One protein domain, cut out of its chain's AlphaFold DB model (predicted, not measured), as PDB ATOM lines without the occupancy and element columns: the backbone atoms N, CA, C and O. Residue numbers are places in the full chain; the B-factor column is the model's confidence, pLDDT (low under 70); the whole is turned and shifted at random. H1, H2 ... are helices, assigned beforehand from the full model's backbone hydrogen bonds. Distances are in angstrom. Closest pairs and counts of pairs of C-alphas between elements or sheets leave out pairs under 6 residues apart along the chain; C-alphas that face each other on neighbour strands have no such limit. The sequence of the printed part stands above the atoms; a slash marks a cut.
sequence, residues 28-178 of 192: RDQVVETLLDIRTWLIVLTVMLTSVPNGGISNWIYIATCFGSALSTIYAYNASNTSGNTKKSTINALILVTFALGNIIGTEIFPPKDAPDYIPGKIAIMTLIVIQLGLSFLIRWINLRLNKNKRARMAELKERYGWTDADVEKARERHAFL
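AT A GLANCE: This is residues 28 to 178 of the 192 residues of an uncharacterized protein of Pleurotus ostreatus PC15 (UniProt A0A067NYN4). One long, straight helix, H6, makes the long axis, and H2, H4 and H5 form a loose up-and-down bundle that packs, through H2, on its earlier part. H6 runs on past the bundle, with residues 144 to 153 standing free, and at its far end H7 folds back at a steep angle; H1 packs on the beginning of H5, and H3 on the end of H2. The printed part has 151 residues with seven named helices, H1 to H7 along the chain, and no named strand: all helix. It is loose, a rod spanning 71 by 28 by 25 A, with a radius of gyration of the C-alphas of 20.4 A.

HOW THE PARTS SIT: H1, residues 28 to 36, touches H5, residues 85 to 108, at residues 86 to 91 of H5 alone; the closest C-alphas, of Gln 30 and Lys 87, are 5.2 A apart. H2, residues 38 to 55, is the hub, touching four helices. H2 and H5 touch with 37 pairs of C-alphas within 8 A, closest Gly 55 and Asn 103 at 4.0 A, and run the same way at a tilt of 35.3 degrees, only just steep. With residues 50 to 54 alone, H2 touches H3, residues 61 to 67, its hairpin partner; the closest C-alphas, of Asn 54 and Ala 64, are 6.9 A apart. H4, residues 70 to 79, touches residues 43 to 50 of H2 alone, closest C-alphas Thr 50 and Ala 70 at 7.2 A. H4 and H5 form a hairpin, closest C-alphas Ala 79 and Lys 88 at 7.3 A. H6, residues 119 to 160, touches H2 with residues 125 to 139 alone, opposite ways at a shallow tilt of 25 degrees; the C-alphas of Leu 49 and Leu 128 are closest, at 6.0 A. H7, residues 165 to 177, is close to H6 but not clearly touching, closest C-alphas Lys 158 and Val 168 at 7.6 A, and apart from H5. Every O i to N i+4 pair is within hydrogen-bond range in H1, H4, H6 and H7; in H2 12 of 14 are, in H5 19 of 20, and in H3 1 of 3, beside 2 of 4 O i to N i+3 pairs.

IN THESE COORDINATES: H1 begins at C-alpha 28, (230.709, 93.376, 204.184). H2 is 26.3 A long and H5 35.9 A. H6 covers 61.7 A, from C-alpha 119 at (218.514, 84.928, 160.358) to C-alpha 160 at (201.692, 101.428, 217.377). H7, 19.0 A, ends at C-alpha 177, (221.949, 110.397, 207.710).

THE WHOLE: The C-alphas farthest apart, of Lys 113 and Gly 162, are 71.0 A apart. The printed part has no cut and no long link. Residues 55 to 69 and 177 have pLDDT under 70.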
ATOM      1  N   ARG A  28     230.908  94.772 204.624       88.19
ATOM      2  CA  ARG A  28     230.709  93.376 204.184       88.19
ATOM      3  C   ARG A  28     229.242  92.950 204.197       88.19
ATOM      4  O   ARG A  28     228.810  92.293 203.259       88.19
ATOM      5  N   ASP A  29     228.471  93.401 205.183       89.50
ATOM      6  CA  ASP A  29     227.043  93.076 205.285       89.50
ATOM      7  C   ASP A  29     226.258  93.568 204.065       89.50
ATOM      8  O   ASP A  29     225.422  92.847 203.530       89.50
ATOM      9  N   GLN A  30     226.587  94.766 203.562       89.62
ATOM     10  CA  GLN A  30     225.963  95.309 202.356       89.62
ATOM     11  C   GLN A  30     226.363  94.516 201.104       89.62
ATOM     12  O   GLN A  30     225.533  94.324 200.218       89.62
ATOM     13  N   VAL A  31     227.604  94.022 201.026       91.69
ATOM     14  CA  VAL A  31     228.059  93.166 199.914       91.69
ATOM     15  C   VAL A  31     227.306  91.836 199.917       91.69
ATOM     16  O   VAL A  31     226.753  91.445 198.894       91.69
ATOM     17  N   VAL A  32     227.232  91.164 201.067       92.88
ATOM     18  CA  VAL A  32     226.512  89.887 201.197       92.88
ATOM     19  C   VAL A  32     225.025  90.074 200.903       92.88
ATOM     20  O   VAL A  32     224.451  89.290 200.149       92.88
ATOM     21  N   GLU A  33     224.411  91.149 201.412       92.19
ATOM     22  CA  GLU A  33     223.027  91.494 201.077       92.19
ATOM     23  C   GLU A  33     222.854  91.656 199.562       92.19
ATOM     24  O   GLU A  33     221.897  91.126 199.009       92.19
ATOM     25  N   THR A  34     223.788  92.338 198.886       92.00
ATOM     26  CA  THR A  34     223.756  92.554 197.430       92.00
ATOM     27  C   THR A  34     223.752  91.242 196.656       92.00
ATOM     28  O   THR A  34     222.954  91.087 195.733       92.00
ATOM     29  N   LEU A  35     224.631  90.310 197.032       92.88
ATOM     30  CA  LEU A  35     224.816  89.031 196.341       92.88
ATOM     31  C   LEU A  35     223.665  88.047 196.582       92.88
ATOM     32  O   LEU A  35     223.410  87.192 195.739       92.88
ATOM     33  N   LEU A  36     222.951  88.169 197.701       92.81
ATOM     34  CA  LEU A  36     221.769  87.355 198.002       92.81
ATOM     35  C   LEU A  36     220.459  88.003 197.529       92.81
ATOM     36  O   LEU A  36     219.388  87.404 197.636       92.81
ATOM     37  N   ASP A  37     220.507  89.236 197.025       92.19
ATOM     38  CA  ASP A  37     219.316  89.962 196.609       92.19
ATOM     39  C   ASP A  37     218.846  89.520 195.219       92.19
ATOM     40  O   ASP A  37     219.489  89.798 194.206       92.19
ATOM     41  N   ILE A  38     217.670  88.891 195.154       91.12
ATOM     42  CA  ILE A  38     217.049  88.475 193.889       91.12
ATOM     43  C   ILE A  38     216.916  89.639 192.903       91.12
ATOM     44  O   ILE A  38     217.104  89.461 191.702       91.12
ATOM     45  N   ARG A  39     216.649  90.856 193.392       91.25
ATOM     46  CA  ARG A  39     216.502  92.027 192.524       91.25
ATOM     47  C   ARG A  39     217.826  92.432 191.874       91.25
ATOM     48  O   ARG A  39     217.802  92.840 190.715       91.25
ATOM     49  N   THR A  40     218.958  92.268 192.560       92.62
ATOM     50  CA  THR A  40     220.285  92.477 191.961       92.62
ATOM     51  C   THR A  40     220.469  91.554 190.764       92.62
ATOM     52  O   THR A  40     220.854  92.010 189.692       92.62
ATOM     53  N   TRP A  41     220.116  90.276 190.905       94.44
ATOM     54  CA  TRP A  41     220.248  89.302 189.823       94.44
ATOM     55  C   TRP A  41     219.291  89.554 188.658       94.44
ATOM     56  O   TRP A  41     219.674  89.361 187.509       94.44
ATOM     57  N   LEU A  42     218.085  90.069 188.917       93.31
ATOM     58  CA  LEU A  42     217.177  90.514 187.852       93.31
ATOM     59  C   LEU A  42     217.745  91.711 187.069       93.31
ATOM     60  O   LEU A  42     217.596  91.774 185.847       93.31
ATOM     61  N   ILE A  43     218.428  92.641 187.747       92.38
ATOM     62  CA  ILE A  43     219.120  93.766 187.095       92.38
ATOM     63  C   ILE A  43     220.310  93.255 186.279       92.38
ATOM     64  O   ILE A  43     220.441  93.624 185.117       92.38
ATOM     65  N   VAL A  44     221.139  92.376 186.851       93.81
ATOM     66  CA  VAL A  44     222.271  91.735 186.158       93.81
ATOM     67  C   VAL A  44     221.795  91.017 184.895       93.81
ATOM     68  O   VAL A  44     222.340  91.239 183.817       93.81
ATOM     69  N   LEU A  45     220.722  90.232 184.988       93.00
ATOM     70  CA  LEU A  45     220.138  89.563 183.829       93.00
ATOM     71  C   LEU A  45     219.655  90.570 182.775       93.00
ATOM     72  O   LEU A  45     219.928  90.397 181.593       93.00
ATOM     73  N   THR A  46     219.004  91.659 183.192       91.44
ATOM     74  CA  THR A  46     218.564  92.726 182.275       91.44
ATOM     75  C   THR A  46     219.747  93.380 181.550       91.44
ATOM     76  O   THR A  46     219.674  93.606 180.342       91.44
ATOM     77  N   VAL A  47     220.855  93.640 182.256       91.31
ATOM     78  CA  VAL A  47     222.097  94.168 181.663       91.31
ATOM     79  C   VAL A  47     222.629  93.208 180.613       91.31
ATOM     80  O   VAL A  47     222.912  93.638 179.500       91.31
ATOM     81  N   MET A  48     222.723  91.921 180.954       89.38
ATOM     82  CA  MET A  48     223.248  90.890 180.063       89.38
ATOM     83  C   MET A  48     222.436  90.795 178.770       89.38
ATOM     84  O   MET A  48     222.998  90.824 177.682       89.38
ATOM     85  N   LEU A  49     221.105  90.741 178.878       87.62
ATOM     86  CA  LEU A  49     220.221  90.670 177.713       87.62
ATOM     87  C   LEU A  49     220.333  91.912 176.823       87.62
ATOM     88  O   LEU A  49     220.211  91.803 175.607       87.62
ATOM     89  N   THR A  50     220.607  93.076 177.418       84.12
ATOM     90  CA  THR A  50     220.729  94.335 176.677       84.12
ATOM     91  C   THR A  50     222.112  94.531 176.049       84.12
ATOM     92  O   THR A  50     222.233  95.234 175.049       84.12
ATOM     93  N   SER A  51     223.168  93.922 176.601       83.81
ATOM     94  CA  SER A  51     224.527  94.015 176.051       83.81
ATOM     95  C   SER A  51     224.829  92.982 174.967       83.81
ATOM     96  O   SER A  51     225.703  93.217 174.140       83.81
ATOM     97  N   VAL A  52     224.077  91.881 174.896       82.25
ATOM     98  CA  VAL A  52     224.234  90.880 173.828       82.25
ATOM     99  C   VAL A  52     224.036  91.474 172.423       82.25
ATOM    100  O   VAL A  52     224.910  91.277 171.580       82.25
ATOM    101  N   PRO A  53     222.978  92.259 172.138       74.62
ATOM    102  CA  PRO A  53     222.869  92.957 170.862       74.62
ATOM    103  C   PRO A  53     224.069  93.866 170.587       74.62
ATOM    104  O   PRO A  53     224.501  93.929 169.443       74.62
ATOM    105  N   ASN A  54     224.645  94.507 171.618       70.25
ATOM    106  CA  ASN A  54     225.719  95.489 171.458       70.25
ATOM    107  C   ASN A  54     227.010  94.923 170.862       70.25
ATOM    108  O   ASN A  54     227.645  95.595 170.051       70.25
ATOM    109  N   GLY A  55     227.375  93.689 171.214       64.81
ATOM    110  CA  GLY A  55     228.563  93.026 170.669       64.81
ATOM    111  C   GLY A  55     228.488  92.748 169.162       64.81
ATOM    112  O   GLY A  55     229.515  92.718 168.493       64.81
ATOM    113  N   GLY A  56     227.282  92.594 168.606       61.78
ATOM    114  CA  GLY A  56     227.052  92.251 167.195       61.78
ATOM    115  C   GLY A  56     226.820  93.442 166.255       61.78
ATOM    116  O   GLY A  56     226.561  93.250 165.067       61.78
ATOM    117  N   ILE A  57     226.883  94.683 166.757       59.25
ATOM    118  CA  ILE A  57     226.378  95.891 166.070       59.25
ATOM    119  C   ILE A  57     227.154  96.303 164.810       59.25
ATOM    120  O   ILE A  57     226.682  97.171 164.074       59.25
ATOM    121  N   SER A  58     228.271  95.661 164.465       54.12
ATOM    122  CA  SER A  58     229.081  96.092 163.316       54.12
ATOM    123  C   SER A  58     228.350  96.067 161.956       54.12
ATOM    124  O   SER A  58     228.907  96.579 160.992       54.12
ATOM    125  N   ASN A  59     227.114  95.542 161.865       49.94
ATOM    126  CA  ASN A  59     226.314  95.528 160.631       49.94
ATOM    127  C   ASN A  59     224.882  96.127 160.712       49.94
ATOM    128  O   ASN A  59     224.197  96.146 159.694       49.94
ATOM    129  N   TRP A  60     224.393  96.627 161.863       56.88
ATOM    130  CA  TRP A  60     222.996  97.121 162.008       56.88
ATOM    131  C   TRP A  60     222.886  98.432 162.817       56.88
ATOM    132  O   TRP A  60     222.374  98.470 163.936       56.88
ATOM    133  N   ILE A  61     223.332  99.537 162.212       56.22
ATOM    134  CA  ILE A  61     223.429 100.882 162.820       56.22
ATOM    135  C   ILE A  61     222.093 101.444 163.351       56.22
ATOM    136  O   ILE A  61     222.101 102.173 164.340       56.22
ATOM    137  N   TYR A  62     220.944 101.099 162.761       52.81
ATOM    138  CA  TYR A  62     219.663 101.729 163.122       52.81
ATOM    139  C   TYR A  62     219.012 101.177 164.401       52.81
ATOM    140  O   TYR A  62     218.397 101.931 165.150       52.81
ATOM    141  N   ILE A  63     219.165  99.881 164.692       56.12
ATOM    142  CA  ILE A  63     218.695  99.293 165.961       56.12
ATOM    143  C   ILE A  63     219.719  99.578 167.074       56.12
ATOM    144  O   ILE A  63     219.355  99.851 168.217       56.12
ATOM    145  N   ALA A  64     221.003  99.601 166.717       55.31
ATOM    146  CA  ALA A  64     222.116  99.918 167.601       55.31
ATOM    147  C   ALA A  64     221.977 101.248 168.351       55.31
ATOM    148  O   ALA A  64     222.306 101.334 169.534       55.31
ATOM    149  N   THR A  65     221.455 102.289 167.694       55.81
ATOM    150  CA  THR A  65     221.325 103.615 168.317       55.81
ATOM    151  C   THR A  65     220.310 103.628 169.465       55.81
ATOM    152  O   THR A  65     220.465 104.411 170.399       55.81
ATOM    153  N   CYS A  66     219.315 102.729 169.457       58.41
ATOM    154  CA  CYS A  66     218.366 102.590 170.569       58.41
ATOM    155  C   CYS A  66     219.014 102.004 171.833       58.41
ATOM    156  O   CYS A  66     218.550 102.280 172.936       58.41
ATOM    157  N   PHE A  67     220.090 101.225 171.695       63.03
ATOM    158  CA  PHE A  67     220.765 100.585 172.825       63.03
ATOM    159  C   PHE A  67     221.864 101.447 173.458       63.03
ATOM    160  O   PHE A  67     222.278 101.174 174.586       63.03
ATOM    161  N   GLY A  68     222.289 102.531 172.798       61.53
ATOM    162  CA  GLY A  68     223.281 103.468 173.339       61.53
ATOM    163  C   GLY A  68     222.851 104.139 174.653       61.53
ATOM    164  O   GLY A  68     223.698 104.474 175.478       61.53
ATOM    165  N   SER A  69     221.544 104.280 174.898       69.69
ATOM    166  CA  SER A  69     220.995 104.821 176.151       69.69
ATOM    167  C   SER A  69     220.783 103.766 177.243       69.69
ATOM    168  O   SER A  69     220.566 104.127 178.401       69.69
ATOM    169  N   ALA A  70     220.875 102.473 176.919       76.69
ATOM    170  CA  ALA A  70     220.447 101.409 177.819       76.69
ATOM    171  C   ALA A  70     221.267 101.338 179.112       76.69
ATOM    172  O   ALA A  70     220.698 101.238 180.198       76.69
ATOM    173  N   LEU A  71     222.598 101.439 179.017       82.06
ATOM    174  CA  LEU A  71     223.458 101.471 180.202       82.06
ATOM    175  C   LEU A  71     223.136 102.669 181.099       82.06
ATOM    176  O   LEU A  71     222.994 102.505 182.310       82.06
ATOM    177  N   SER A  72     222.964 103.854 180.511       85.19
ATOM    178  CA  SER A  72     222.619 105.074 181.244       85.19
ATOM    179  C   SER A  72     221.292 104.926 181.989       85.19
ATOM    180  O   SER A  72     221.202 105.269 183.168       85.19
ATOM    181  N   THR A  73     220.276 104.343 181.345       85.75
ATOM    182  CA  THR A  73     218.984 104.059 181.984       85.75
ATOM    183  C   THR A  73     219.115 103.037 183.112       85.75
ATOM    184  O   THR A  73     218.493 103.214 184.157       85.75
ATOM    185  N   ILE A  74     219.948 102.002 182.959       88.81
ATOM    186  CA  ILE A  74     220.188 101.008 184.016       88.81
ATOM    187  C   ILE A  74     220.883 101.643 185.225       88.81
ATOM    188  O   ILE A  74     220.496 101.365 186.361       88.81
ATOM    189  N   TYR A  75     221.863 102.526 185.015       89.50
ATOM    190  CA  TYR A  75     222.510 103.251 186.111       89.50
ATOM    191  C   TYR A  75     221.553 104.211 186.818       89.50
ATOM    192  O   TYR A  75     221.512 104.220 188.048       89.50
ATOM    193  N   ALA A  76     220.736 104.958 186.070       88.75
ATOM    194  CA  ALA A  76     219.704 105.823 186.641       88.75
ATOM    195  C   ALA A  76     218.668 105.017 187.443       88.75
ATOM    196  O   ALA A  76     218.276 105.396 188.554       88.75
ATOM    197  N   TYR A  77     218.274 103.856 186.910       90.25
ATOM    198  CA  TYR A  77     217.419 102.911 187.607       90.25
ATOM    199  C   TYR A  77     218.095 102.390 188.877       90.25
ATOM    200  O   TYR A  77     217.455 102.384 189.915       90.25
ATOM    201  N   ASN A  78     219.370 101.996 188.856       90.31
ATOM    202  CA  ASN A  78     220.061 101.531 190.062       90.31
ATOM    203  C   ASN A  78     220.177 102.640 191.124       90.31
ATOM    204  O   ASN A  78     219.911 102.398 192.301       90.31
ATOM    205  N   ALA A  79     220.510 103.866 190.712       86.88
ATOM    206  CA  ALA A  79     220.660 105.013 191.607       86.88
ATOM    207  C   ALA A  79     219.375 105.322 192.391       86.88
ATOM    208  O   ALA A  79     219.428 105.518 193.604       86.88
ATOM    209  N   SER A  80     218.219 105.263 191.722       87.00
ATOM    210  CA  SER A  80     216.912 105.583 192.322       87.00
ATOM    211  C   SER A  80     216.368 104.498 193.254       87.00
ATOM    212  O   SER A  80     215.317 104.652 193.865       87.00
ATOM    213  N   ASN A  81     217.008 103.336 193.280       89.88
ATOM    214  CA  ASN A  81     216.307 102.095 193.588       89.88
ATOM    215  C   ASN A  81     217.180 101.180 194.461       89.88
ATOM    216  O   ASN A  81     216.724 100.159 194.965       89.88
ATOM    217  N   THR A  82     218.418 101.585 194.698       87.81
ATOM    218  CA  THR A  82     219.335 101.004 195.664       87.81
ATOM    219  C   THR A  82     219.739 102.106 196.635       87.81
ATOM    220  O   THR A  82     219.971 103.239 196.230       87.81
ATOM    221  N   SER A  83     219.849 101.781 197.920       85.88
ATOM    222  CA  SER A  83     220.439 102.647 198.947       85.88
ATOM    223  C   SER A  83     221.611 101.925 199.600       85.88
ATOM    224  O   SER A  83     221.696 100.696 199.558       85.88
ATOM    225  N   GLY A  84     222.511 102.691 200.204       85.38
ATOM    226  CA  GLY A  84     223.741 102.194 200.801       85.38
ATOM    227  C   GLY A  84     224.930 102.339 199.857       85.38
ATOM    228  O   GLY A  84     224.885 101.878 198.713       85.38
ATOM    229  N   ASN A  85     226.005 102.966 200.331       85.06
ATOM    230  CA  ASN A  85     227.161 103.276 199.487       85.06
ATOM    231  C   ASN A  85     227.855 102.002 198.964       85.06
ATOM    232  O   ASN A  85     228.102 101.848 197.766       85.06
ATOM    233  N   THR A  86     228.119 101.035 199.852       89.19
ATOM    234  CA  THR A  86     228.803  99.788 199.463       89.19
ATOM    235  C   THR A  86     227.913  98.920 198.571       89.19
ATOM    236  O   THR A  86     228.400  98.349 197.593       89.19
ATOM    237  N   LYS A  87     226.605  98.855 198.863       90.12
ATOM    238  CA  LYS A  87     225.623  98.134 198.037       90.12
ATOM    239  C   LYS A  87     225.571  98.701 196.614       90.12
ATOM    240  O   LYS A  87     225.751  97.951 195.658       90.12
ATOM    241  N   LYS A  88     225.427 100.025 196.462       89.12
ATOM    242  CA  LYS A  88     225.437 100.702 195.149       89.12
ATOM    243  C   LYS A  88     226.707 100.410 194.358       89.12
ATOM    244  O   LYS A  88     226.619 100.005 193.201       89.12
ATOM    245  N   SER A  89     227.871 100.580 194.988       90.31
ATOM    246  CA  SER A  89     229.164 100.333 194.341       90.31
ATOM    247  C   SER A  89     229.310  98.874 193.886       90.31
ATOM    248  O   SER A  89     229.741  98.609 192.766       90.31
ATOM    249  N   THR A  90     228.839  97.923 194.698       93.19
ATOM    250  CA  THR A  90     228.866  96.490 194.366       93.19
ATOM    251  C   THR A  90     227.952  96.168 193.179       93.19
ATOM    252  O   THR A  90     228.373  95.470 192.260       93.19
ATOM    253  N   ILE A  91     226.728  96.713 193.141       93.69
ATOM    254  CA  ILE A  91     225.826  96.542 191.988       93.69
ATOM    255  C   ILE A  91     226.436  97.165 190.728       93.69
ATOM    256  O   ILE A  91     226.417  96.544 189.670       93.69
ATOM    257  N   ASN A  92     227.028  98.356 190.833       92.62
ATOM    258  CA  ASN A  92     227.676  99.017 189.699       92.62
ATOM    259  C   ASN A  92     228.848  98.194 189.140       92.62
ATOM    260  O   ASN A  92     228.989  98.099 187.922       92.62
ATOM    261  N   ALA A  93     229.649  97.566 190.005       93.31
ATOM    262  CA  ALA A  93     230.711  96.657 189.582       93.31
ATOM    263  C   ALA A  93     230.149  95.430 188.839       93.31
ATOM    264  O   ALA A  93     230.651  95.075 187.773       93.31
ATOM    265  N   LEU A  94     229.068  94.825 189.349       95.06
ATOM    266  CA  LEU A  94     228.391  93.704 188.685       95.06
ATOM    267  C   LEU A  94     227.823  94.100 187.314       95.06
ATOM    268  O   LEU A  94     227.953  93.332 186.361       95.06
ATOM    269  N   ILE A  95     227.237  95.297 187.195       93.25
ATOM    270  CA  ILE A  95     226.733  95.837 185.923       93.25
ATOM    271  C   ILE A  95     227.869  95.924 184.895       93.25
ATOM    272  O   ILE A  95     227.701  95.438 183.779       93.25
ATOM    273  N   LEU A  96     229.033  96.472 185.262       91.81
ATOM    274  CA  LEU A  96     230.176  96.610 184.346       91.81
ATOM    275  C   LEU A  96     230.707  95.259 183.860       91.81
ATOM    276  O   LEU A  96     230.906  95.069 182.660       91.81
ATOM    277  N   VAL A  97     230.907  94.313 184.782       93.88
ATOM    278  CA  VAL A  97     231.387  92.964 184.444       93.88
ATOM    279  C   VAL A  97     230.402  92.270 183.505       93.88
ATOM    280  O   VAL A  97     230.793  91.714 182.482       93.88
ATOM    281  N   THR A  98     229.110  92.348 183.815       92.88
ATOM    282  CA  THR A  98     228.061  91.708 183.013       92.88
ATOM    283  C   THR A  98     227.920  92.350 181.638       92.88
ATOM    284  O   THR A  98     227.711  91.654 180.644       92.88
ATOM    285  N   PHE A  99     228.071  93.671 181.557       88.69
ATOM    286  CA  PHE A  99     228.068  94.384 180.288       88.69
ATOM    287  C   PHE A  99     229.197  93.894 179.374       88.69
ATOM    288  O   PHE A  99     228.940  93.557 178.219       88.69
ATOM    289  N   ALA A 100     230.417  93.771 179.909       88.06
ATOM    290  CA  ALA A 100     231.556  93.238 179.167       88.06
ATOM    291  C   ALA A 100     231.315  91.794 178.692       88.06
ATOM    292  O   ALA A 100     231.552  91.487 177.526       88.06
ATOM    293  N   LEU A 101     230.781  90.928 179.561       90.44
ATOM    294  CA  LEU A 101     230.457  89.542 179.206       90.44
ATOM    295  C   LEU A 101     229.411  89.449 178.092       90.44
ATOM    296  O   LEU A 101     229.577  88.663 177.162       90.44
ATOM    297  N   GLY A 102     228.348  90.252 178.150       87.56
ATOM    298  CA  GLY A 102     227.332  90.226 177.101       87.56
ATOM    299  C   GLY A 102     227.847  90.748 175.760       87.56
ATOM    300  O   GLY A 102     227.483  90.184 174.737       87.56
ATOM    301  N   ASN A 103     228.770  91.718 175.742       83.56
ATOM    302  CA  ASN A 103     229.413  92.143 174.494       83.56
ATOM    303  C   ASN A 103     230.247  91.014 173.859       83.56
ATOM    304  O   ASN A 103     230.213  90.857 172.644       83.56
ATOM    305  N   ILE A 104     230.946  90.204 174.666       85.62
ATOM    306  CA  ILE A 104     231.697  89.029 174.180       85.62
ATOM    307  C   ILE A 104     230.742  87.968 173.617       85.62
ATOM    308  O   ILE A 104     230.984  87.400 172.562       85.62
ATOM    309  N   ILE A 105     229.626  87.703 174.296       85.62
ATOM    310  CA  ILE A 105     228.621  86.752 173.796       85.62
ATOM    311  C   ILE A 105     227.968  87.285 172.512       85.62
ATOM    312  O   ILE A 105     227.689  86.522 171.591       85.62
ATOM    313  N   GLY A 106     227.752  88.598 172.434       81.44
ATOM    314  CA  GLY A 106     227.156  89.267 171.286       81.44
ATOM    315  C   GLY A 106     227.932  89.085 169.986       81.44
ATOM    316  O   GLY A 106     227.312  88.897 168.942       81.44
ATOM    317  N   THR A 107     229.269  89.086 170.035       79.50
ATOM    318  CA  THR A 107     230.104  88.885 168.837       79.50
ATOM    319  C   THR A 107     229.960  87.480 168.253       79.50
ATOM    320  O   THR A 107     230.038  87.311 167.040       79.50
ATOM    321  N   GLU A 108     229.682  86.478 169.090       82.50
ATOM    322  CA  GLU A 108     229.560  85.075 168.670       82.50
ATOM    323  C   GLU A 108     228.195  84.736 168.037       82.50
ATOM    324  O   GLU A 108     228.064  83.740 167.327       82.50
ATOM    325  N   ILE A 109     227.165  85.563 168.252       81.06
ATOM    326  CA  ILE A 109     225.804  85.330 167.723       81.06
ATOM    327  C   ILE A 109     225.690  85.642 166.220       81.06
ATOM    328  O   ILE A 109     224.753  85.185 165.562       81.06
ATOM    329  N   PHE A 110     226.653  86.376 165.656       78.31
ATOM    330  CA  PHE A 110     226.656  86.807 164.254       78.31
ATOM    331  C   PHE A 110     227.834  86.213 163.467       78.31
ATOM    332  O   PHE A 110     228.700  86.953 162.993       78.31
ATOM    333  N   PRO A 111     227.897  84.881 163.296       79.88
ATOM    334  CA  PRO A 111     229.022  84.263 162.619       79.88
ATOM    335  C   PRO A 111     228.999  84.576 161.107       79.88
ATOM    336  O   PRO A 111     227.925  84.621 160.499       79.88
ATOM    337  N   PRO A 112     230.166  84.716 160.444       79.62
ATOM    338  CA  PRO A 112     230.249  85.062 159.018       79.62
ATOM    339  C   PRO A 112     229.538  84.081 158.077       79.62
ATOM    340  O   PRO A 112     229.119  84.468 156.991       79.62
ATOM    341  N   LYS A 113     229.382  82.818 158.494       84.31
ATOM    342  CA  LYS A 113     228.697  81.765 157.724       84.31
ATOM    343  C   LYS A 113     227.221  82.069 157.445       84.31
ATOM    344  O   LYS A 113     226.678  81.540 156.485       84.31
ATOM    345  N   ASP A 114     226.595  82.898 158.283       81.12
ATOM    346  CA  ASP A 114     225.173  83.238 158.181       81.12
ATOM    347  C   ASP A 114     224.957  84.553 157.404       81.12
ATOM    348  O   ASP A 114     223.833  85.050 157.311       81.12
ATOM    349  N   ALA A 115     226.025  85.133 156.842       77.50
ATOM    350  CA  ALA A 115     225.946  86.316 155.996       77.50
ATOM    351  C   ALA A 115     225.233  86.017 154.659       77.50
ATOM    352  O   ALA A 115     225.367  84.912 154.128       77.50
ATOM    353  N   PRO A 116     224.526  87.000 154.065       79.00
ATOM    354  CA  PRO A 116     224.312  88.374 154.541       79.00
ATOM    355  C   PRO A 116     223.096  88.539 155.470       79.00
ATOM    356  O   PRO A 116     222.917  89.603 156.063       79.00
ATOM    357  N   ASP A 117     222.248  87.518 155.595       79.88
ATOM    358  CA  ASP A 117     220.927  87.677 156.208       79.88
ATOM    359  C   ASP A 117     220.911  87.504 157.729       79.88
ATOM    360  O   ASP A 117     220.037  88.075 158.383       79.88
ATOM    361  N   TYR A 118     221.846  86.746 158.310       80.94
ATOM    362  CA  TYR A 118     221.991  86.514 159.754       80.94
ATOM    363  C   TYR A 118     220.677  86.142 160.470       80.94
ATOM    364  O   TYR A 118     220.387  86.621 161.569       80.94
ATOM    365  N   ILE A 119     219.846  85.299 159.844       82.19
ATOM    366  CA  ILE A 119     218.514  84.928 160.358       82.19
ATOM    367  C   ILE A 119     218.570  84.378 161.800       82.19
ATOM    368  O   ILE A 119     217.778  84.847 162.623       82.19
ATOM    369  N   PRO A 120     219.503  83.471 162.170       84.94
ATOM    370  CA  PRO A 120     219.595  82.973 163.545       84.94
ATOM    371  C   PRO A 120     219.879  84.080 164.568       84.94
ATOM    372  O   PRO A 120     219.228  84.134 165.612       84.94
ATOM    373  N   GLY A 121     220.785  85.009 164.246       81.88
ATOM    374  CA  GLY A 121     221.111  86.142 165.114       81.88
ATOM    375  C   GLY A 121     219.938  87.108 165.295       81.88
ATOM    376  O   GLY A 121     219.674  87.574 166.404       81.88
ATOM    377  N   LYS A 122     219.159  87.347 164.231       81.19
ATOM    378  CA  LYS A 122     217.921  88.143 164.302       81.19
ATOM    379  C   LYS A 122     216.876  87.488 165.206       81.19
ATOM    380  O   LYS A 122     216.298  88.169 166.051       81.19
ATOM    381  N   ILE A 123     216.655  86.177 165.067       85.31
ATOM    382  CA  ILE A 123     215.734  85.426 165.935       85.31
ATOM    383  C   ILE A 123     216.201  85.511 167.393       85.31
ATOM    384  O   ILE A 123     215.391  85.812 168.269       85.31
ATOM    385  N   ALA A 124     217.501  85.328 167.648       85.31
ATOM    386  CA  ALA A 124     218.071  85.449 168.986       85.31
ATOM    387  C   ALA A 124     217.765  86.825 169.601       85.31
ATOM    388  O   ALA A 124     217.141  86.882 170.659       85.31
ATOM    389  N   ILE A 125     218.073  87.934 168.917       82.56
ATOM    390  CA  ILE A 125     217.759  89.286 169.422       82.56
ATOM    391  C   ILE A 125     216.260  89.454 169.711       82.56
ATOM    392  O   ILE A 125     215.899  89.945 170.782       82.56
ATOM    393  N   MET A 126     215.381  89.017 168.804       84.19
ATOM    394  CA  MET A 126     213.931  89.131 169.005       84.19
ATOM    395  C   MET A 126     213.464  88.366 170.248       84.19
ATOM    396  O   MET A 126     212.661  88.886 171.024       84.19
ATOM    397  N   THR A 127     213.997  87.164 170.489       88.50
ATOM    398  CA  THR A 127     213.675  86.395 171.702       88.50
ATOM    399  C   THR A 127     214.187  87.069 172.976       88.50
ATOM    400  O   THR A 127     213.450  87.142 173.960       88.50
ATOM    401  N   LEU A 128     215.401  87.633 172.956       87.44
ATOM    402  CA  LEU A 128     215.989  88.330 174.105       87.44
ATOM    403  C   LEU A 128     215.170  89.571 174.490       87.44
ATOM    404  O   LEU A 128     214.908  89.780 175.674       87.44
ATOM    405  N   ILE A 129     214.690  90.342 173.506       84.25
ATOM    406  CA  ILE A 129     213.839  91.521 173.740       84.25
ATOM    407  C   ILE A 129     212.507  91.121 174.390       84.25
ATOM    408  O   ILE A 129     212.071  91.761 175.347       84.25
ATOM    409  N   VAL A 130     211.864  90.046 173.920       89.62
ATOM    410  CA  VAL A 130     210.601  89.560 174.510       89.62
ATOM    411  C   VAL A 130     210.804  89.129 175.965       89.62
ATOM    412  O   VAL A 130     210.011  89.491 176.838       89.62
ATOM    413  N   ILE A 131     211.896  88.415 176.255       91.69
ATOM    414  CA  ILE A 131     212.255  88.020 177.624       91.69
ATOM    415  C   ILE A 131     212.524  89.258 178.492       91.69
ATOM    416  O   ILE A 131     212.050  89.338 179.627       91.69
ATOM    417  N   GLN A 132     213.232  90.254 177.959       88.81
ATOM    418  CA  GLN A 132     213.543  91.501 178.659       88.81
ATOM    419  C   GLN A 132     212.289  92.320 178.998       88.81
ATOM    420  O   GLN A 132     212.205  92.892 180.092       88.81
ATOM    421  N   LEU A 133     211.292  92.355 178.109       90.19
ATOM    422  CA  LEU A 133     209.997  92.972 178.407       90.19
ATOM    423  C   LEU A 133     209.325  92.272 179.594       90.19
ATOM    424  O   LEU A 133     208.913  92.938 180.545       90.19
ATOM    425  N   GLY A 134     209.295  90.936 179.595       93.06
ATOM    426  CA  GLY A 134     208.778  90.143 180.714       93.06
ATOM    427  C   GLY A 134     209.499  90.425 182.037       93.06
ATOM    428  O   GLY A 134     208.852  90.645 183.063       93.06
ATOM    429  N   LEU A 135     210.832  90.502 182.013       92.31
ATOM    430  CA  LEU A 135     211.638  90.852 183.187       92.31
ATOM    431  C   LEU A 135     211.343  92.264 183.697       92.31
ATOM    432  O   LEU A 135     211.248  92.466 184.906       92.31
ATOM    433  N   SER A 136     211.134  93.227 182.800       90.44
ATOM    434  CA  SER A 136     210.785  94.603 183.168       90.44
ATOM    435  C   SER A 136     209.442  94.663 183.906       90.44
ATOM    436  O   SER A 136     209.336  95.312 184.949       90.44
ATOM    437  N   PHE A 137     208.434  93.920 183.435       93.88
ATOM    438  CA  PHE A 137     207.155  93.786 184.140       93.88
ATOM    439  C   PHE A 137     207.302  93.080 185.491       93.88
ATOM    440  O   PHE A 137     206.699  93.519 186.473       93.88
ATOM    441  N   LEU A 138     208.122  92.028 185.570       94.38
ATOM    442  CA  LEU A 138     208.390  91.318 186.820       94.38
ATOM    443  C   LEU A 138     209.057  92.233 187.855       94.38
ATOM    444  O   LEU A 138     208.610  92.298 188.999       94.38
ATOM    445  N   ILE A 139     210.089  92.977 187.453       93.31
ATOM    446  CA  ILE A 139     210.789  93.938 188.310       93.31
ATOM    447  C   ILE A 139     209.820  95.026 188.788       93.31
ATOM    448  O   ILE A 139     209.756  95.303 189.989       93.31
ATOM    449  N   ARG A 140     209.015  95.595 187.881       93.25
ATOM    450  CA  ARG A 140     207.983  96.582 188.228       93.25
ATOM    451  C   ARG A 140     206.995  96.019 189.246       93.25
ATOM    452  O   ARG A 140     206.701  96.668 190.249       93.25
ATOM    453  N   TRP A 141     206.512  94.797 189.034       94.62
ATOM    454  CA  TRP A 141     205.598  94.128 189.958       94.62
ATOM    455  C   TRP A 141     206.226  93.904 191.343       94.62
ATOM    456  O   TRP A 141     205.585  94.199 192.356       94.62
ATOM    457  N   ILE A 142     207.485  93.455 191.405       93.69
ATOM    458  CA  ILE A 142     208.233  93.292 192.661       93.69
ATOM    459  C   ILE A 142     208.357  94.637 193.387       93.69
ATOM    460  O   ILE A 142     208.033  94.715 194.574       93.69
ATOM    461  N   ASN A 143     208.754  95.706 192.693       92.88
ATOM    462  CA  ASN A 143     208.914  97.033 193.294       92.88
ATOM    463  C   ASN A 143     207.587  97.567 193.849       92.88
ATOM    464  O   ASN A 143     207.540  98.060 194.977       92.88
ATOM    465  N   LEU A 144     206.482  97.400 193.112       93.25
ATOM    466  CA  LEU A 144     205.145  97.776 193.585       93.25
ATOM    467  C   LEU A 144     204.732  96.981 194.832       93.25
ATOM    468  O   LEU A 144     204.210  97.558 195.790       93.25
ATOM    469  N   ARG A 145     204.993  95.668 194.856       93.50
ATOM    470  CA  ARG A 145     204.712  94.800 196.014       93.50
ATOM    471  C   ARG A 145     205.533  95.206 197.237       93.50
ATOM    472  O   ARG A 145     204.974  95.305 198.329       93.50
ATOM    473  N   LEU A 146     206.824  95.485 197.058       91.75
ATOM    474  CA  LEU A 146     207.708  95.947 198.129       91.75
ATOM    475  C   LEU A 146     207.263  97.305 198.677       91.75
ATOM    476  O   LEU A 146     207.164  97.465 199.893       91.75
ATOM    477  N   ASN A 147     206.910  98.248 197.803       93.44
ATOM    478  CA  ASN A 147     206.378  99.547 198.206       93.44
ATOM    479  C   ASN A 147     205.072  99.414 198.993       93.44
ATOM    480  O   ASN A 147     204.915 100.067 200.024       93.44
ATOM    481  N   LYS A 148     204.148  98.547 198.556       93.00
ATOM    482  CA  LYS A 148     202.899  98.283 199.286       93.00
ATOM    483  C   LYS A 148     203.178  97.722 200.685       93.00
ATOM    484  O   LYS A 148     202.601  98.208 201.653       93.00
ATOM    485  N   ASN A 149     204.086  96.752 200.795       92.06
ATOM    486  CA  ASN A 149     204.476  96.158 202.077       92.06
ATOM    487  C   ASN A 149     205.134  97.191 203.013       92.06
ATOM    488  O   ASN A 149     204.786  97.273 204.187       92.06
ATOM    489  N   LYS A 150     206.038  98.033 202.496       90.31
ATOM    490  CA  LYS A 150     206.669  99.101 203.287       90.31
ATOM    491  C   LYS A 150     205.667 100.145 203.774       90.31
ATOM    492  O   LYS A 150     205.728 100.537 204.934       90.31
ATOM    493  N   ARG A 151     204.721 100.557 202.923       89.19
ATOM    494  CA  ARG A 151     203.642 101.482 203.310       89.19
ATOM    495  C   ARG A 151     202.771 100.905 204.427       89.19
ATOM    496  O   ARG A 151     202.470 101.630 205.366       89.19
ATOM    497  N   ALA A 152     202.424  99.616 204.355       91.12
ATOM    498  CA  ALA A 152     201.666  98.937 205.407       91.12
ATOM    499  C   ALA A 152     202.436  98.906 206.739       91.12
ATOM    500  O   ALA A 152     201.920  99.360 207.752       91.12
ATOM    501  N   ARG A 153     203.711  98.493 206.718       89.19
ATOM    502  CA  ARG A 153     204.576  98.492 207.912       89.19
ATOM    503  C   ARG A 153     204.755  99.881 208.523       89.19
ATOM    504  O   ARG A 153     204.814 100.016 209.738       89.19
ATOM    505  N   MET A 154     204.860 100.918 207.690       87.31
ATOM    506  CA  MET A 154     204.955 102.300 208.161       87.31
ATOM    507  C   MET A 154     203.650 102.741 208.836       87.31
ATOM    508  O   MET A 154     203.707 103.317 209.919       87.31
ATOM    509  N   ALA A 155     202.491 102.413 208.256       88.19
ATOM    510  CA  ALA A 155     201.192 102.693 208.869       88.19
ATOM    511  C   ALA A 155     201.024 101.978 210.224       88.19
ATOM    512  O   ALA A 155     200.642 102.620 211.197       88.19
ATOM    513  N   GLU A 156     201.406 100.698 210.316       89.44
ATOM    514  CA  GLU A 156     201.396  99.932 211.573       89.44
ATOM    515  C   GLU A 156     202.304 100.552 212.645       89.44
ATOM    516  O   GLU A 156     201.933 100.620 213.816       89.44
ATOM    517  N   LEU A 157     203.501 101.018 212.270       86.31
ATOM    518  CA  LEU A 157     204.416 101.686 213.200       86.31
ATOM    519  C   LEU A 157     203.878 103.047 213.645       86.31
ATOM    520  O   LEU A 157     203.983 103.379 214.826       86.31
ATOM    521  N   LYS A 158     203.273 103.808 212.725       87.50
ATOM    522  CA  LYS A 158     202.635 105.088 213.037       87.50
ATOM    523  C   LYS A 158     201.518 104.902 214.063       87.50
ATOM    524  O   LYS A 158     201.448 105.661 215.022       87.50
ATOM    525  N   GLU A 159     200.705 103.862 213.901       88.38
ATOM    526  CA  GLU A 159     199.638 103.512 214.838       88.38
ATOM    527  C   GLU A 159     200.189 103.003 216.179       88.38
ATOM    528  O   GLU A 159     199.834 103.532 217.230       88.38
ATOM    529  N   ARG A 160     201.122 102.038 216.163       87.44
ATOM    530  CA  ARG A 160     201.692 101.428 217.377       87.44
ATOM    531  C   ARG A 160     202.369 102.443 218.297       87.44
ATOM    532  O   ARG A 160     202.272 102.315 219.513       87.44
ATOM    533  N   TYR A 161     203.098 103.398 217.727       84.31
ATOM    534  CA  TYR A 161     203.830 104.410 218.492       84.31
ATOM    535  C   TYR A 161     203.080 105.742 218.609       84.31
ATOM    536  O   TYR A 161     203.609 106.670 219.218       84.31
ATOM    537  N   GLY A 162     201.877 105.855 218.029       86.06
ATOM    538  CA  GLY A 162     201.103 107.098 218.009       86.06
ATOM    539  C   GLY A 162     201.843 108.265 217.347       86.06
ATOM    540  O   GLY A 162     201.701 109.403 217.786       86.06
ATOM    541  N   TRP A 163     202.678 107.995 216.339       87.06
ATOM    542  CA  TRP A 163     203.511 109.020 215.708       87.06
ATOM    543  C   TRP A 163     202.672 110.044 214.946       87.06
ATOM    544  O   TRP A 163     201.821 109.699 214.117       87.06
ATOM    545  N   THR A 164     202.975 111.321 215.169       86.88
ATOM    546  CA  THR A 164     202.461 112.412 214.337       86.88
ATOM    547  C   THR A 164     203.228 112.481 213.014       86.88
ATOM    548  O   THR A 164     204.309 111.909 212.877       86.88
ATOM    549  N   ASP A 165     202.704 113.202 212.019       85.12
ATOM    550  CA  ASP A 165     203.415 113.380 210.742       85.12
ATOM    551  C   ASP A 165     204.781 114.073 210.915       85.12
ATOM    552  O   ASP A 165     205.725 113.768 210.189       85.12
ATOM    553  N   ALA A 166     204.926 114.927 211.935       84.69
ATOM    554  CA  ALA A 166     206.200 115.554 212.281       84.69
ATOM    555  C   ALA A 166     207.225 114.550 212.845       84.69
ATOM    556  O   ALA A 166     208.417 114.636 212.539       84.69
ATOM    557  N   ASP A 167     206.781 113.564 213.632       84.12
ATOM    558  CA  ASP A 167     207.658 112.518 214.175       84.12
ATOM    559  C   ASP A 167     208.157 111.572 213.078       84.12
ATOM    560  O   ASP A 167     209.325 111.170 213.079       84.12
ATOM    561  N   VAL A 168     207.285 111.260 212.115       83.81
ATOM    562  CA  VAL A 168     207.613 110.464 210.925       83.81
ATOM    563  C   VAL A 168     208.689 111.165 210.096       83.81
ATOM    564  O   VAL A 168     209.657 110.518 209.690       83.81
ATOM    565  N   GLU A 169     208.568 112.477 209.883       83.38
ATOM    566  CA  GLU A 169     209.566 113.245 209.132       83.38
ATOM    567  C   GLU A 169     210.905 113.303 209.879       83.38
ATOM    568  O   GLU A 169     211.951 112.994 209.313       83.38
ATOM    569  N   LYS A 170     210.886 113.541 211.194       83.81
ATOM    570  CA  LYS A 170     212.103 113.512 212.020       83.81
ATOM    571  C   LYS A 170     212.779 112.138 212.030       83.81
ATOM    572  O   LYS A 170     214.004 112.041 212.141       83.81
ATOM    573  N   ALA A 171     212.009 111.052 211.965       81.75
ATOM    574  CA  ALA A 171     212.554 109.709 211.805       81.75
ATOM    575  C   ALA A 171     213.178 109.541 210.412       81.75
ATOM    576  O   ALA A 171     214.324 109.099 210.315       81.75
ATOM    577  N   ARG A 172     212.482 109.955 209.347       80.81
ATOM    578  CA  ARG A 172     213.003 109.939 207.973       80.81
ATOM    579  C   ARG A 172     214.333 110.682 207.866       80.81
ATOM    580  O   ARG A 172     215.275 110.117 207.316       80.81
ATOM    581  N   GLU A 173     214.437 111.879 208.437       79.00
ATOM    582  CA  GLU A 173     215.677 112.662 208.475       79.00
ATOM    583  C   GLU A 173     216.811 111.886 209.150       79.00
ATOM    584  O   GLU A 173     217.882 111.721 208.572       79.00
ATOM    585  N   ARG A 174     216.575 111.318 210.343       77.12
ATOM    586  CA  ARG A 174     217.584 110.489 211.028       77.12
ATOM    587  C   ARG A 174     218.036 109.308 210.176       77.12
ATOM    588  O   ARG A 174     219.227 109.020 210.120       77.12
ATOM    589  N   HIS A 175     217.100 108.636 209.512       76.81
ATOM    590  CA  HIS A 175     217.398 107.516 208.626       76.81
ATOM    591  C   HIS A 175     218.113 107.942 207.336       76.81
ATOM    592  O   HIS A 175     218.836 107.122 206.780       76.81
ATOM    593  N   ALA A 176     217.964 109.192 206.886       72.38
ATOM    594  CA  ALA A 176     218.691 109.736 205.739       72.38
ATOM    595  C   ALA A 176     220.186 109.952 206.037       72.38
ATOM    596  O   ALA A 176     221.018 109.767 205.153       72.38
ATOM    597  N   PHE A 177     220.544 110.275 207.285       69.50
ATOM    598  CA  PHE A 177     221.949 110.397 207.710       69.50
ATOM    599  C   PHE A 177     222.643 109.053 207.932       69.50
ATOM    600  O   PHE A 177     223.872 108.978 207.962       69.50
ATOM    601  N   LEU A 178     221.869 107.987 208.130       75.94
ATOM    602  CA  LEU A 178     222.403 106.649 208.316       75.94
ATOM    603  C   LEU A 178     222.593 105.988 206.945       75.94
ATOM    604  O   LEU A 178     221.659 105.876 206.159       75.94
TER     605      LEU A 178